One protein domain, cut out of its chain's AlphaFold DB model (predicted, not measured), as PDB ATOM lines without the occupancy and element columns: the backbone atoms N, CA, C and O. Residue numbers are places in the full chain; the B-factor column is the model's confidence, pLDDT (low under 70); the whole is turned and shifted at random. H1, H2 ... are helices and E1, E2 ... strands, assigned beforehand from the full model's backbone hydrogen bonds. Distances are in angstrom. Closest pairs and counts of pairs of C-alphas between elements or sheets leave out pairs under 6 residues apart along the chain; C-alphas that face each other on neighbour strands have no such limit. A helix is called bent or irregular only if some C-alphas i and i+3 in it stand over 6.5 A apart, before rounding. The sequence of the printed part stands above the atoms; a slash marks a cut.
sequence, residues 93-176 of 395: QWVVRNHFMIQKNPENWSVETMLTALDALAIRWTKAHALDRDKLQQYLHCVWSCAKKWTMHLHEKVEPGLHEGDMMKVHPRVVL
ATOM      1  N   GLN A  93    -116.977-188.416 326.973       95.81
ATOM      2  CA  GLN A  93    -115.907-189.093 327.707       95.81
ATOM      3  C   GLN A  93    -116.266-190.552 327.985       95.81
ATOM      4  O   GLN A  93    -115.415-191.441 327.873       95.81
ATOM      5  N   TRP A  94    -117.527-190.813 328.324       96.31
ATOM      6  CA  TRP A  94    -118.030-192.165 328.520       96.31
ATOM      7  C   TRP A  94    -118.037-192.967 327.213       96.31
ATOM      8  O   TRP A  94    -117.589-194.117 327.205       96.31
ATOM      9  N   VAL A  95    -118.466-192.373 326.098       94.62
ATOM     10  CA  VAL A  95    -118.478-193.023 324.775       94.62
ATOM     11  C   VAL A  95    -117.058-193.367 324.310       94.62
ATOM     12  O   VAL A  95    -116.820-194.478 323.826       94.62
ATOM     13  N   VAL A  96    -116.093-192.463 324.502       94.25
ATOM     14  CA  VAL A  96    -114.675-192.699 324.181       94.25
ATOM     15  C   VAL A  96    -114.093-193.811 325.053       94.25
ATOM     16  O   VAL A  96    -113.479-194.739 324.526       94.25
ATOM     17  N   ARG A  97    -114.333-193.773 326.372       94.69
ATOM     18  CA  ARG A  97    -113.833-194.781 327.325       94.69
ATOM     19  C   ARG A  97    -114.321-196.192 327.001       94.69
ATOM     20  O   ARG A  97    -113.586-197.153 327.200       94.69
ATOM     21  N   ASN A  98    -115.550-196.315 326.507       92.69
ATOM     22  CA  ASN A  98    -116.143-197.597 326.130       92.69
ATOM     23  C   ASN A  98    -115.909-197.969 324.653       92.69
ATOM     24  O   ASN A  98    -116.400-199.001 324.193       92.69
ATOM     25  N   HIS A  99    -115.123-197.171 323.920       91.12
ATOM     26  CA  HIS A  99    -114.789-197.371 322.507       91.12
ATOM     27  C   HIS A  99    -116.017-197.454 321.586       91.12
ATOM     28  O   HIS A  99    -116.064-198.288 320.678       91.12
ATOM     29  N   PHE A 100    -117.012-196.601 321.830       91.69
ATOM     30  CA  PHE A 100    -118.203-196.465 320.986       91.69
ATOM     31  C   PHE A 100    -118.136-195.274 320.028       91.69
ATOM     32  O   PHE A 100    -118.967-195.178 319.129       91.69
ATOM     33  N   MET A 101    -117.157-194.382 320.208       90.00
ATOM     34  CA  MET A 101    -117.001-193.187 319.386       90.00
ATOM     35  C   MET A 101    -116.608-193.563 317.956       90.00
ATOM     36  O   MET A 101    -115.520-194.095 317.740       90.00
ATOM     37  N   ILE A 102    -117.467-193.228 316.994       90.75
ATOM     38  CA  ILE A 102    -117.133-193.270 315.564       90.75
ATOM     39  C   ILE A 102    -116.786-191.862 315.069       90.75
ATOM     40  O   ILE A 102    -115.764-191.664 314.419       90.75
ATOM     41  N   GLN A 103    -117.608-190.870 315.423       91.62
ATOM     42  CA  GLN A 103    -117.426-189.467 315.057       91.62
ATOM     43  C   GLN A 103    -118.122-188.561 316.084       91.62
ATOM     44  O   GLN A 103    -119.216-188.881 316.539       91.62
ATOM     45  N   LYS A 104    -117.526-187.408 316.418       88.12
ATOM     46  CA  LYS A 104    -117.965-186.560 317.544       88.12
ATOM     47  C   LYS A 104    -119.325-185.874 317.393       88.12
ATOM     48  O   LYS A 104    -119.954-185.611 318.408       88.12
ATOM     49  N   ASN A 105    -119.776-185.585 316.170       91.25
ATOM     50  CA  ASN A 105    -120.982-184.777 315.933       91.25
ATOM     51  C   ASN A 105    -122.091-185.633 315.292       91.25
ATOM     52  O   ASN A 105    -122.108-185.744 314.063       91.25
ATOM     53  N   PRO A 106    -123.000-186.236 316.089       91.06
ATOM     54  CA  PRO A 106    -124.072-187.116 315.617       91.06
ATOM     55  C   PRO A 106    -124.987-186.494 314.575       91.06
ATOM     56  O   PRO A 106    -125.390-187.163 313.628       91.06
ATOM     57  N   GLU A 107    -125.255-185.196 314.694       90.50
ATOM     58  CA  GLU A 107    -126.086-184.452 313.743       90.50
ATOM     59  C   GLU A 107    -125.556-184.525 312.303       90.50
ATOM     60  O   GLU A 107    -126.334-184.518 311.344       90.50
ATOM     61  N   ASN A 108    -124.236-184.667 312.150       91.50
ATOM     62  CA  ASN A 108    -123.544-184.737 310.866       91.50
ATOM     63  C   ASN A 108    -123.248-186.173 310.419       91.50
ATOM     64  O   ASN A 108    -122.580-186.367 309.404       91.50
ATOM     65  N   TRP A 109    -123.702-187.187 311.159       94.00
ATOM     66  CA  TRP A 109    -123.456-188.576 310.792       94.00
ATOM     67  C   TRP A 109    -124.179-188.941 309.501       94.00
ATOM     68  O   TRP A 109    -125.372-188.664 309.337       94.00
ATOM     69  N   SER A 110    -123.460-189.622 308.610       93.75
ATOM     70  CA  SER A 110    -124.059-190.309 307.472       93.75
ATOM     71  C   SER A 110    -124.804-191.568 307.934       93.75
ATOM     72  O   SER A 110    -124.653-192.028 309.073       93.75
ATOM     73  N   VAL A 111    -125.589-192.165 307.033       93.81
ATOM     74  CA  VAL A 111    -126.206-193.481 307.269       93.81
ATOM     75  C   VAL A 111    -125.147-194.534 307.604       93.81
ATOM     76  O   VAL A 111    -125.346-195.334 308.515       93.81
ATOM     77  N   GLU A 112    -124.004-194.509 306.921       92.69
ATOM     78  CA  GLU A 112    -122.898-195.435 307.168       92.69
ATOM     79  C   GLU A 112    -122.289-195.241 308.561       92.69
ATOM     80  O   GLU A 112    -122.087-196.219 309.281       92.69
ATOM     81  N   THR A 113    -122.064-193.995 308.995       94.06
ATOM     82  CA  THR A 113    -121.553-193.694 310.343       94.06
ATOM     83  C   THR A 113    -122.509-194.202 311.420       94.06
ATOM     84  O   THR A 113    -122.079-194.832 312.387       94.06
ATOM     85  N   MET A 114    -123.816-193.990 311.234       94.94
ATOM     86  CA  MET A 114    -124.855-194.486 312.138       94.94
ATOM     87  C   MET A 114    -124.874-196.022 312.205       94.94
ATOM     88  O   MET A 114    -124.889-196.590 313.298       94.94
ATOM     89  N   LEU A 115    -124.850-196.706 311.058       92.81
ATOM     90  CA  LEU A 115    -124.807-198.172 311.007       92.81
ATOM     91  C   LEU A 115    -123.519-198.719 311.637       92.81
ATOM     92  O   LEU A 115    -123.572-199.665 312.422       92.81
ATOM     93  N   THR A 116    -122.383-198.071 311.385       92.50
ATOM     94  CA  THR A 116    -121.095-198.417 311.999       92.50
ATOM     95  C   THR A 116    -121.147-198.278 313.520       92.50
ATOM     96  O   THR A 116    -120.641-199.145 314.233       92.50
ATOM     97  N   ALA A 117    -121.802-197.237 314.045       94.00
ATOM     98  CA  ALA A 117    -121.996-197.071 315.484       94.00
ATOM     99  C   ALA A 117    -122.854-198.202 316.083       94.00
ATOM    100  O   ALA A 117    -122.504-198.758 317.129       94.00
ATOM    101  N   LEU A 118    -123.935-198.600 315.402       94.06
ATOM    102  CA  LEU A 118    -124.773-199.732 315.813       94.06
ATOM    103  C   LEU A 118    -124.008-201.061 315.802       94.06
ATOM    104  O   LEU A 118    -124.167-201.867 316.721       94.06
ATOM    105  N   ASP A 119    -123.164-201.296 314.801       89.69
ATOM    106  CA  ASP A 119    -122.349-202.508 314.725       89.69
ATOM    107  C   ASP A 119    -121.229-202.518 315.776       89.69
ATOM    108  O   ASP A 119    -120.973-203.551 316.401       89.69
ATOM    109  N   ALA A 120    -120.615-201.366 316.062       90.38
ATOM    110  CA  ALA A 120    -119.640-201.230 317.141       90.38
ATOM    111  C   ALA A 120    -120.251-201.560 318.514       90.38
ATOM    112  O   ALA A 120    -119.615-202.269 319.309       90.38
ATOM    113  N   LEU A 121    -121.484-201.098 318.763       93.81
ATOM    114  CA  LEU A 121    -122.286-201.452 319.938       93.81
ATOM    115  C   LEU A 121    -122.613-202.949 319.959       93.81
ATOM    116  O   LEU A 121    -122.369-203.608 320.967       93.81
ATOM    117  N   ALA A 122    -123.095-203.507 318.845       90.81
ATOM    118  CA  ALA A 122    -123.458-204.918 318.719       90.81
ATOM    119  C   ALA A 122    -122.293-205.862 319.060       90.81
ATOM    120  O   ALA A 122    -122.461-206.809 319.827       90.81
ATOM    121  N   ILE A 123    -121.092-205.582 318.543       87.88
ATOM    122  CA  ILE A 123    -119.884-206.387 318.803       87.88
ATOM    123  C   ILE A 123    -119.524-206.393 320.297       87.88
ATOM    124  O   ILE A 123    -119.042-207.392 320.829       87.88
ATOM    125  N   ARG A 124    -119.763-205.278 320.991       90.88
ATOM    126  CA  ARG A 124    -119.448-205.095 322.417       90.88
ATOM    127  C   ARG A 124    -120.626-205.410 323.334       90.88
ATOM    128  O   ARG A 124    -120.476-205.340 324.555       90.88
ATOM    129  N   TRP A 125    -121.770-205.798 322.771       92.94
ATOM    130  CA  TRP A 125    -123.024-205.927 323.503       92.94
ATOM    131  C   TRP A 125    -122.931-206.935 324.650       92.94
ATOM    132  O   TRP A 125    -123.485-206.712 325.718       92.94
ATOM    133  N   THR A 126    -122.117-207.982 324.507       91.19
ATOM    134  CA  THR A 126    -121.860-208.984 325.561       91.19
ATOM    135  C   THR A 126    -121.368-208.390 326.888       91.19
ATOM    136  O   THR A 126    -121.555-208.990 327.948       91.19
ATOM    137  N   LYS A 127    -120.767-207.193 326.863       92.31
ATOM    138  CA  LYS A 127    -120.274-206.466 328.043       92.31
ATOM    139  C   LYS A 127    -121.190-205.321 328.489       92.31
ATOM    140  O   LYS A 127    -120.933-204.734 329.534       92.31
ATOM    141  N   ALA A 128    -122.266-205.034 327.754       93.00
ATOM    142  CA  ALA A 128    -123.132-203.883 328.012       93.00
ATOM    143  C   ALA A 128    -123.854-203.942 329.373       93.00
ATOM    144  O   ALA A 128    -124.139-202.903 329.952       93.00
ATOM    145  N   HIS A 129    -124.072-205.137 329.933       90.94
ATOM    146  CA  HIS A 129    -124.649-205.324 331.275       90.94
ATOM    147  C   HIS A 129    -123.866-204.658 332.418       90.94
ATOM    148  O   HIS A 129    -124.433-204.438 333.482       90.94
ATOM    149  N   ALA A 130    -122.564-204.416 332.236       92.44
ATOM    150  CA  ALA A 130    -121.700-203.814 333.252       92.44
ATOM    151  C   ALA A 130    -121.572-202.291 333.093       92.44
ATOM    152  O   ALA A 130    -120.865-201.648 333.867       92.44
ATOM    153  N   LEU A 131    -122.195-201.727 332.058       93.88
ATOM    154  CA  LEU A 131    -122.120-200.309 331.759       93.88
ATOM    155  C   LEU A 131    -123.166-199.522 332.544       93.88
ATOM    156  O   LEU A 131    -124.199-200.051 332.952       93.88
ATOM    157  N   ASP A 132    -122.896-198.228 332.697       95.06
ATOM    158  CA  ASP A 132    -123.879-197.260 333.173       95.06
ATOM    159  C   ASP A 132    -125.075-197.226 332.207       95.06
ATOM    160  O   ASP A 132    -124.925-196.911 331.019       95.06
ATOM    161  N   ARG A 133    -126.251-197.618 332.714       93.00
ATOM    162  CA  ARG A 133    -127.460-197.790 331.906       93.00
ATOM    163  C   ARG A 133    -127.979-196.460 331.382       93.00
ATOM    164  O   ARG A 133    -128.406-196.421 330.231       93.00
ATOM    165  N   ASP A 134    -127.921-195.404 332.184       94.56
ATOM    166  CA  ASP A 134    -128.492-194.111 331.819       94.56
ATOM    167  C   ASP A 134    -127.670-193.494 330.688       94.56
ATOM    168  O   ASP A 134    -128.217-193.078 329.665       94.56
ATOM    169  N   LYS A 135    -126.338-193.576 330.789       96.38
ATOM    170  CA  LYS A 135    -125.423-193.127 329.727       96.38
ATOM    171  C   LYS A 135    -125.542-193.963 328.454       96.38
ATOM    172  O   LYS A 135    -125.510-193.417 327.352       96.38
ATOM    173  N   LEU A 136    -125.721-195.280 328.584       96.19
ATOM    174  CA  LEU A 136    -125.962-196.151 327.433       96.19
ATOM    175  C   LEU A 136    -127.289-195.819 326.746       96.19
ATOM    176  O   LEU A 136    -127.332-195.746 325.520       96.19
ATOM    177  N   GLN A 137    -128.362-195.612 327.507       95.06
ATOM    178  CA  GLN A 137    -129.667-195.241 326.960       95.06
ATOM    179  C   GLN A 137    -129.633-193.861 326.304       95.06
ATOM    180  O   GLN A 137    -130.175-193.721 325.211       95.06
ATOM    181  N   GLN A 138    -128.935-192.891 326.898       95.56
ATOM    182  CA  GLN A 138    -128.697-191.582 326.294       95.56
ATOM    183  C   GLN A 138    -127.968-191.717 324.950       95.56
ATOM    184  O   GLN A 138    -128.419-191.181 323.940       95.56
ATOM    185  N   TYR A 139    -126.887-192.503 324.899       96.75
ATOM    186  CA  TYR A 139    -126.163-192.730 323.648       96.75
ATOM    187  C   TYR A 139    -127.024-193.449 322.598       96.75
ATOM    188  O   TYR A 139    -127.024-193.067 321.431       96.75
ATOM    189  N   LEU A 140    -127.814-194.450 322.992       96.81
ATOM    190  CA  LEU A 140    -128.759-195.108 322.087       96.81
ATOM    191  C   LEU A 140    -129.810-194.127 321.554       96.81
ATOM    192  O   LEU A 140    -130.093-194.148 320.360       96.81
ATOM    193  N   HIS A 141    -130.352-193.244 322.399       96.00
ATOM    194  CA  HIS A 141    -131.294-192.193 321.994       96.00
ATOM    195  C   HIS A 141    -130.685-191.261 320.945       96.00
ATOM    196  O   HIS A 141    -131.342-190.938 319.953       96.00
ATOM    197  N   CYS A 142    -129.412-190.904 321.108       96.12
ATOM    198  CA  CYS A 142    -128.653-190.163 320.109       96.12
ATOM    199  C   CYS A 142    -128.598-190.907 318.765       96.12
ATOM    200  O   CYS A 142    -128.928-190.336 317.725       96.12
ATOM    201  N   VAL A 143    -128.275-192.203 318.769       96.75
ATOM    202  CA  VAL A 143    -128.262-193.017 317.540       96.75
ATOM    203  C   VAL A 143    -129.657-193.103 316.900       96.75
ATOM    204  O   VAL A 143    -129.782-193.003 315.678       96.75
ATOM    205  N   TRP A 144    -130.725-193.234 317.693       97.19
ATOM    206  CA  TRP A 144    -132.105-193.240 317.186       97.19
ATOM    207  C   TRP A 144    -132.532-191.887 316.612       97.19
ATOM    208  O   TRP A 144    -133.287-191.850 315.643       97.19
ATOM    209  N   SER A 145    -132.006-190.785 317.145       96.31
ATOM    210  CA  SER A 145    -132.221-189.439 316.600       96.31
ATOM    211  C   SER A 145    -131.573-189.295 315.221       96.31
ATOM    212  O   SER A 145    -132.203-188.787 314.291       96.31
ATOM    213  N   CYS A 146    -130.377-189.862 315.027       95.62
ATOM    214  CA  CYS A 146    -129.777-189.981 313.697       95.62
ATOM    215  C   CYS A 146    -130.645-190.844 312.764       95.62
ATOM    216  O   CYS A 146    -130.865-190.480 311.608       95.62
ATOM    217  N   ALA A 147    -131.201-191.953 313.261       96.44
ATOM    218  CA  ALA A 147    -132.093-192.800 312.469       96.44
ATOM    219  C   ALA A 147    -133.380-192.071 312.055       96.44
ATOM    220  O   ALA A 147    -133.830-192.252 310.921       96.44
ATOM    221  N   LYS A 148    -133.935-191.207 312.921       96.06
ATOM    222  CA  LYS A 148    -135.068-190.324 312.602       96.06
ATOM    223  C   LYS A 148    -134.746-189.441 311.402       96.06
ATOM    224  O   LYS A 148    -135.482-189.492 310.420       96.06
ATOM    225  N   LYS A 149    -133.625-188.708 311.445       94.00
ATOM    226  CA  LYS A 149    -133.175-187.825 310.354       94.00
ATOM    227  C   LYS A 149    -133.165-188.548 309.005       94.00
ATOM    228  O   LYS A 149    -133.700-188.040 308.025       94.00
ATOM    229  N   TRP A 150    -132.572-189.739 308.960       94.44
ATOM    230  CA  TRP A 150    -132.390-190.472 307.707       94.44
ATOM    231  C   TRP A 150    -133.639-191.223 307.236       94.44
ATOM    232  O   TRP A 150    -133.852-191.343 306.035       94.44
ATOM    233  N   THR A 151    -134.475-191.710 308.154       93.69
ATOM    234  CA  THR A 151    -135.657-192.519 307.810       93.69
ATOM    235  C   THR A 151    -136.878-191.664 307.462       93.69
ATOM    236  O   THR A 151    -137.665-192.064 306.611       93.69
ATOM    237  N   MET A 152    -137.050-190.509 308.116       91.56
ATOM    238  CA  MET A 152    -138.274-189.694 308.024       91.56
ATOM    239  C   MET A 152    -138.273-188.683 306.872       91.56
ATOM    240  O   MET A 152    -139.319-188.118 306.556       91.56
ATOM    241  N   HIS A 153    -137.116-188.419 306.270       90.00
ATOM    242  CA  HIS A 153    -136.947-187.363 305.273       90.00
ATOM    243  C   HIS A 153    -136.374-187.915 303.969       90.00
ATOM    244  O   HIS A 153    -135.706-188.951 303.957       90.00
ATOM    245  N   LEU A 154    -136.640-187.201 302.877       92.25
ATOM    246  CA  LEU A 154    -135.965-187.400 301.599       92.25
ATOM    247  C   LEU A 154    -134.647-186.615 301.594       92.25
ATOM    248  O   LEU A 154    -134.563-185.539 302.184       92.25
ATOM    249  N   HIS A 155    -133.633-187.142 300.914       92.25
ATOM    250  CA  HIS A 155    -132.270-186.598 300.891       92.25
ATOM    251  C   HIS A 155    -131.772-186.463 299.459       92.25
ATOM    252  O   HIS A 155    -132.099-187.298 298.627       92.25
ATOM    253  N   GLU A 156    -130.932-185.475 299.170       91.12
ATOM    254  CA  GLU A 156    -130.347-185.314 297.827       91.12
ATOM    255  C   GLU A 156    -129.486-186.523 297.431       91.12
ATOM    256  O   GLU A 156    -129.522-186.990 296.294       91.12
ATOM    257  N   LYS A 157    -128.727-187.066 298.391       88.00
ATOM    258  CA  LYS A 157    -127.904-188.259 298.199       88.00
ATOM    259  C   LYS A 157    -127.865-189.108 299.463       88.00
ATOM    260  O   LYS A 157    -127.550-188.610 300.542       88.00
ATOM    261  N   VAL A 158    -128.127-190.407 299.323       89.50
ATOM    262  CA  VAL A 158    -127.962-191.376 300.412       89.50
ATOM    263  C   VAL A 158    -127.588-192.753 299.869       89.50
ATOM    264  O   VAL A 158    -128.168-193.226 298.894       89.50
ATOM    265  N   GLU A 159    -126.620-193.410 300.508       84.88
ATOM    266  CA  GLU A 159    -126.161-194.752 300.143       84.88
ATOM    267  C   GLU A 159    -126.266-195.689 301.364       84.88
ATOM    268  O   GLU A 159    -125.753-195.349 302.432       84.88
ATOM    269  N   PRO A 160    -126.934-196.856 301.254       83.50
ATOM    270  CA  PRO A 160    -127.766-197.305 300.133       83.50
ATOM    271  C   PRO A 160    -129.129-196.583 300.110       83.50
ATOM    272  O   PRO A 160    -129.865-196.594 301.102       83.50
ATOM    273  N   GLY A 161    -129.492-196.002 298.964       85.44
ATOM    274  CA  GLY A 161    -130.739-195.256 298.774       85.44
ATOM    275  C   GLY A 161    -131.558-195.721 297.571       85.44
ATOM    276  O   GLY A 161    -131.066-196.434 296.698       85.44
ATOM    277  N   LEU A 162    -132.828-195.326 297.543       87.12
ATOM    278  CA  LEU A 162    -133.758-195.518 296.432       87.12
ATOM    279  C   LEU A 162    -134.238-194.150 295.952       87.12
ATOM    280  O   LEU A 162    -134.613-193.319 296.776       87.12
ATOM    281  N   HIS A 163    -134.258-193.938 294.639       88.25
ATOM    282  CA  HIS A 163    -134.749-192.691 294.054       88.25
ATOM    283  C   HIS A 163    -136.260-192.523 294.243       88.25
ATOM    284  O   HIS A 163    -137.036-193.472 294.107       88.25
ATOM    285  N   GLU A 164    -136.654-191.290 294.529       86.69
ATOM    286  CA  GLU A 164    -138.027-190.817 294.642       86.69
ATOM    287  C   GLU A 164    -138.088-189.400 294.056       86.69
ATOM    288  O   GLU A 164    -137.902-188.403 294.751       86.69
ATOM    289  N   GLY A 165    -138.266-189.328 292.732       88.56
ATOM    290  CA  GLY A 165    -138.048-188.095 291.973       88.56
ATOM    291  C   GLY A 165    -136.568-187.705 291.969       88.56
ATOM    292  O   GLY A 165    -135.705-188.563 291.775       88.56
ATOM    293  N   ASP A 166    -136.293-186.427 292.224       90.06
ATOM    294  CA  ASP A 166    -134.931-185.874 292.304       90.06
ATOM    295  C   ASP A 166    -134.238-186.160 293.645       90.06
ATOM    296  O   ASP A 166    -133.042-185.928 293.800       90.06
ATOM    297  N   MET A 167    -134.986-186.683 294.619       93.81
ATOM    298  CA  MET A 167    -134.487-187.005 295.950       93.81
ATOM    299  C   MET A 167    -134.361-188.520 296.133       93.81
ATOM    300  O   MET A 167    -134.782-189.333 295.306       93.81
ATOM    301  N   MET A 168    -133.773-188.924 297.250       92.75
ATOM    302  CA  MET A 168    -133.547-190.308 297.625       92.75
ATOM    303  C   MET A 168    -134.093-190.591 299.024       92.75
ATOM    304  O   MET A 168    -133.933-189.797 299.952       92.75
ATOM    305  N   LYS A 169    -134.674-191.774 299.199       91.31
ATOM    306  CA  LYS A 169    -134.986-192.356 300.510       91.31
ATOM    307  C   LYS A 169    -133.978-193.436 300.867       91.31
ATOM    308  O   LYS A 169    -133.418-194.086 299.986       91.31
ATOM    309  N   VAL A 170    -133.781-193.687 302.157       92.31
ATOM    310  CA  VAL A 170    -132.968-194.825 302.604       92.31
ATOM    311  C   VAL A 170    -133.562-196.153 302.137       92.31
ATOM    312  O   VAL A 170    -134.780-196.341 302.100       92.31
ATOM    313  N   HIS A 171    -132.699-197.108 301.791       90.19
ATOM    314  CA  HIS A 171    -133.154-198.444 301.426       90.19
ATOM    315  C   HIS A 171    -133.872-199.122 302.619       90.19
ATOM    316  O   HIS A 171    -133.344-199.081 303.734       90.19
ATOM    317  N   PRO A 172    -135.007-199.830 302.429       89.06
ATOM    318  CA  PRO A 172    -135.753-200.475 303.522       89.06
ATOM    319  C   PRO A 172    -134.922-201.434 304.389       89.06
ATOM    320  O   PRO A 172    -135.166-201.583 305.581       89.06
ATOM    321  N   ARG A 173    -133.870-202.037 303.825       88.00
ATOM    322  CA  ARG A 173    -132.902-202.848 304.585       88.00
ATOM    323  C   ARG A 173    -132.225-202.069 305.726       88.00
ATOM    324  O   ARG A 173    -131.971-202.653 306.775       88.00
ATOM    325  N   VAL A 174    -131.953-200.773 305.546       90.94
ATOM    326  CA  VAL A 174    -131.397-199.891 306.592       90.94
ATOM    327  C   VAL A 174    -132.425-199.677 307.700       90.94
ATOM    328  O   VAL A 174    -132.091-199.782 308.880       90.94
ATOM    329  N   VAL A 175    -133.685-199.453 307.320       92.62
ATOM    330  CA  VAL A 175    -134.819-199.320 308.248       92.62
ATOM    331  C   VAL A 175    -134.960-200.587 309.093       92.62
ATOM    332  O   VAL A 175    -135.036-200.509 310.319       92.62
ATOM    333  N   LEU A 176    -134.899-201.764 308.457       90.94
ATOM    334  CA  LEU A 176    -134.942-203.043 309.162       90.94
ATOM    335  C   LEU A 176    -133.747-203.232 310.091       90.94
ATOM    336  O   LEU A 176    -133.924-203.699 311.210       90.94
TER     337      LEU A 176
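This is residues 93 to 176 of the 395 residues of an uncharacterized protein of Halieaceae bacterium (UniProt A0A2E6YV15). A long helical hairpin makes most of the length of a rod: H2 and H3 run side by side in opposite directions, and H2 has a kink in its later part. A small strand hairpin, E1 and E2, makes one end of the rod, with the short helix H4 near the last turns of H3, while the short helix H1 is near the first turn of H3 and a long loop, residues 98 to 110, leads from H1 to the first residue of H2. The printed part has 84 residues with four named helices and two named strands, in the order H1, H2, H3, E1, E2, H4; the one sheet has the order E1 - E2 and is antiparallel, and the class is mostly helix. The whole is only just compact, close to loose, with a radius of gyration of the C-alphas of 14.1 A, and the C-alphas span 47 by 22 by 17 A.

H1, residues 93 to 97, and H3, residues 133 to 152, are close but not clearly touching; their closest C-alphas are those of Trp 94 and Lys 135, 7.6 A apart. H1 is apart from H2, residues 111 to 130. H2 and H3 touch and form a helical hairpin, with a shallow tilt of 22 degrees, opposite ways. Their closest C-alphas are those of Met 114 and Val 143, 6.6 A apart; H2 touches H3 with residues 111 to 118 alone, and H3 touches H2 with residues 143 to 150 alone. H2 is irregular, with C-alphas 123 and 126 standing 7.5 A apart, and it has a kink of 66 degrees near residue 124; its line is a rough one. E1, residues 161 to 164, and E2, residues 167 to 170, are antiparallel neighbours and a hairpin, with 139 degrees between their directions. N 162 and O 169 are 2.8 A apart and N 169 and O 162 are 2.9 A apart, both within hydrogen-bond range. The closest C-alphas of H3 and E2 are those of Thr 151 and Val 170, 6.3 A apart. H4, residues 172 to 176, and H3 are close but not clearly touching, with the C-alphas of Thr 151 and Val 175 the closest at 6.9 A. H2 and H4 are only just apart, with a closest distance of 8.1 A between C-alphas. In H1, H3 and H4 every O i to N i+4 pair is within hydrogen-bond range; in H2 it is 11 of 16.

H1 begins at Gln 93, whose C-alpha is at (-115.907, -189.093, 327.707), and ends at Arg 97. H2 runs from Val 111, with its C-alpha at (-126.206, -193.481, 307.269), to Ala 130, 28.3 A from first to last C-alpha. H3 runs from Arg 133 to Met 152 over 27.4 A. E1 runs from Gly 161 to Glu 164 over 9.5 A, and E2 from Met 167 to Val 170 over 10.4 A. H4 begins at Pro 172 and ends at Leu 176, whose C-alpha is at (-134.942, -203.043, 309.162).

The two C-alphas farthest apart are those of Ala 130 and Gly 165, 47.1 A. The C-alphas of Gln 93 and Leu 176, the first and last printed residues, are 30.0 A apart. The printed part has no cut. The link from H1 to H2, 13 residues, is long; the link from H3 to E1, 8 residues, is short, and the links H2 to H3, E1 to E2 and E2 to H4 are tight. The mean pLDDT of the printed part is 92.3, and no printed residue is under 70 in this predicted model.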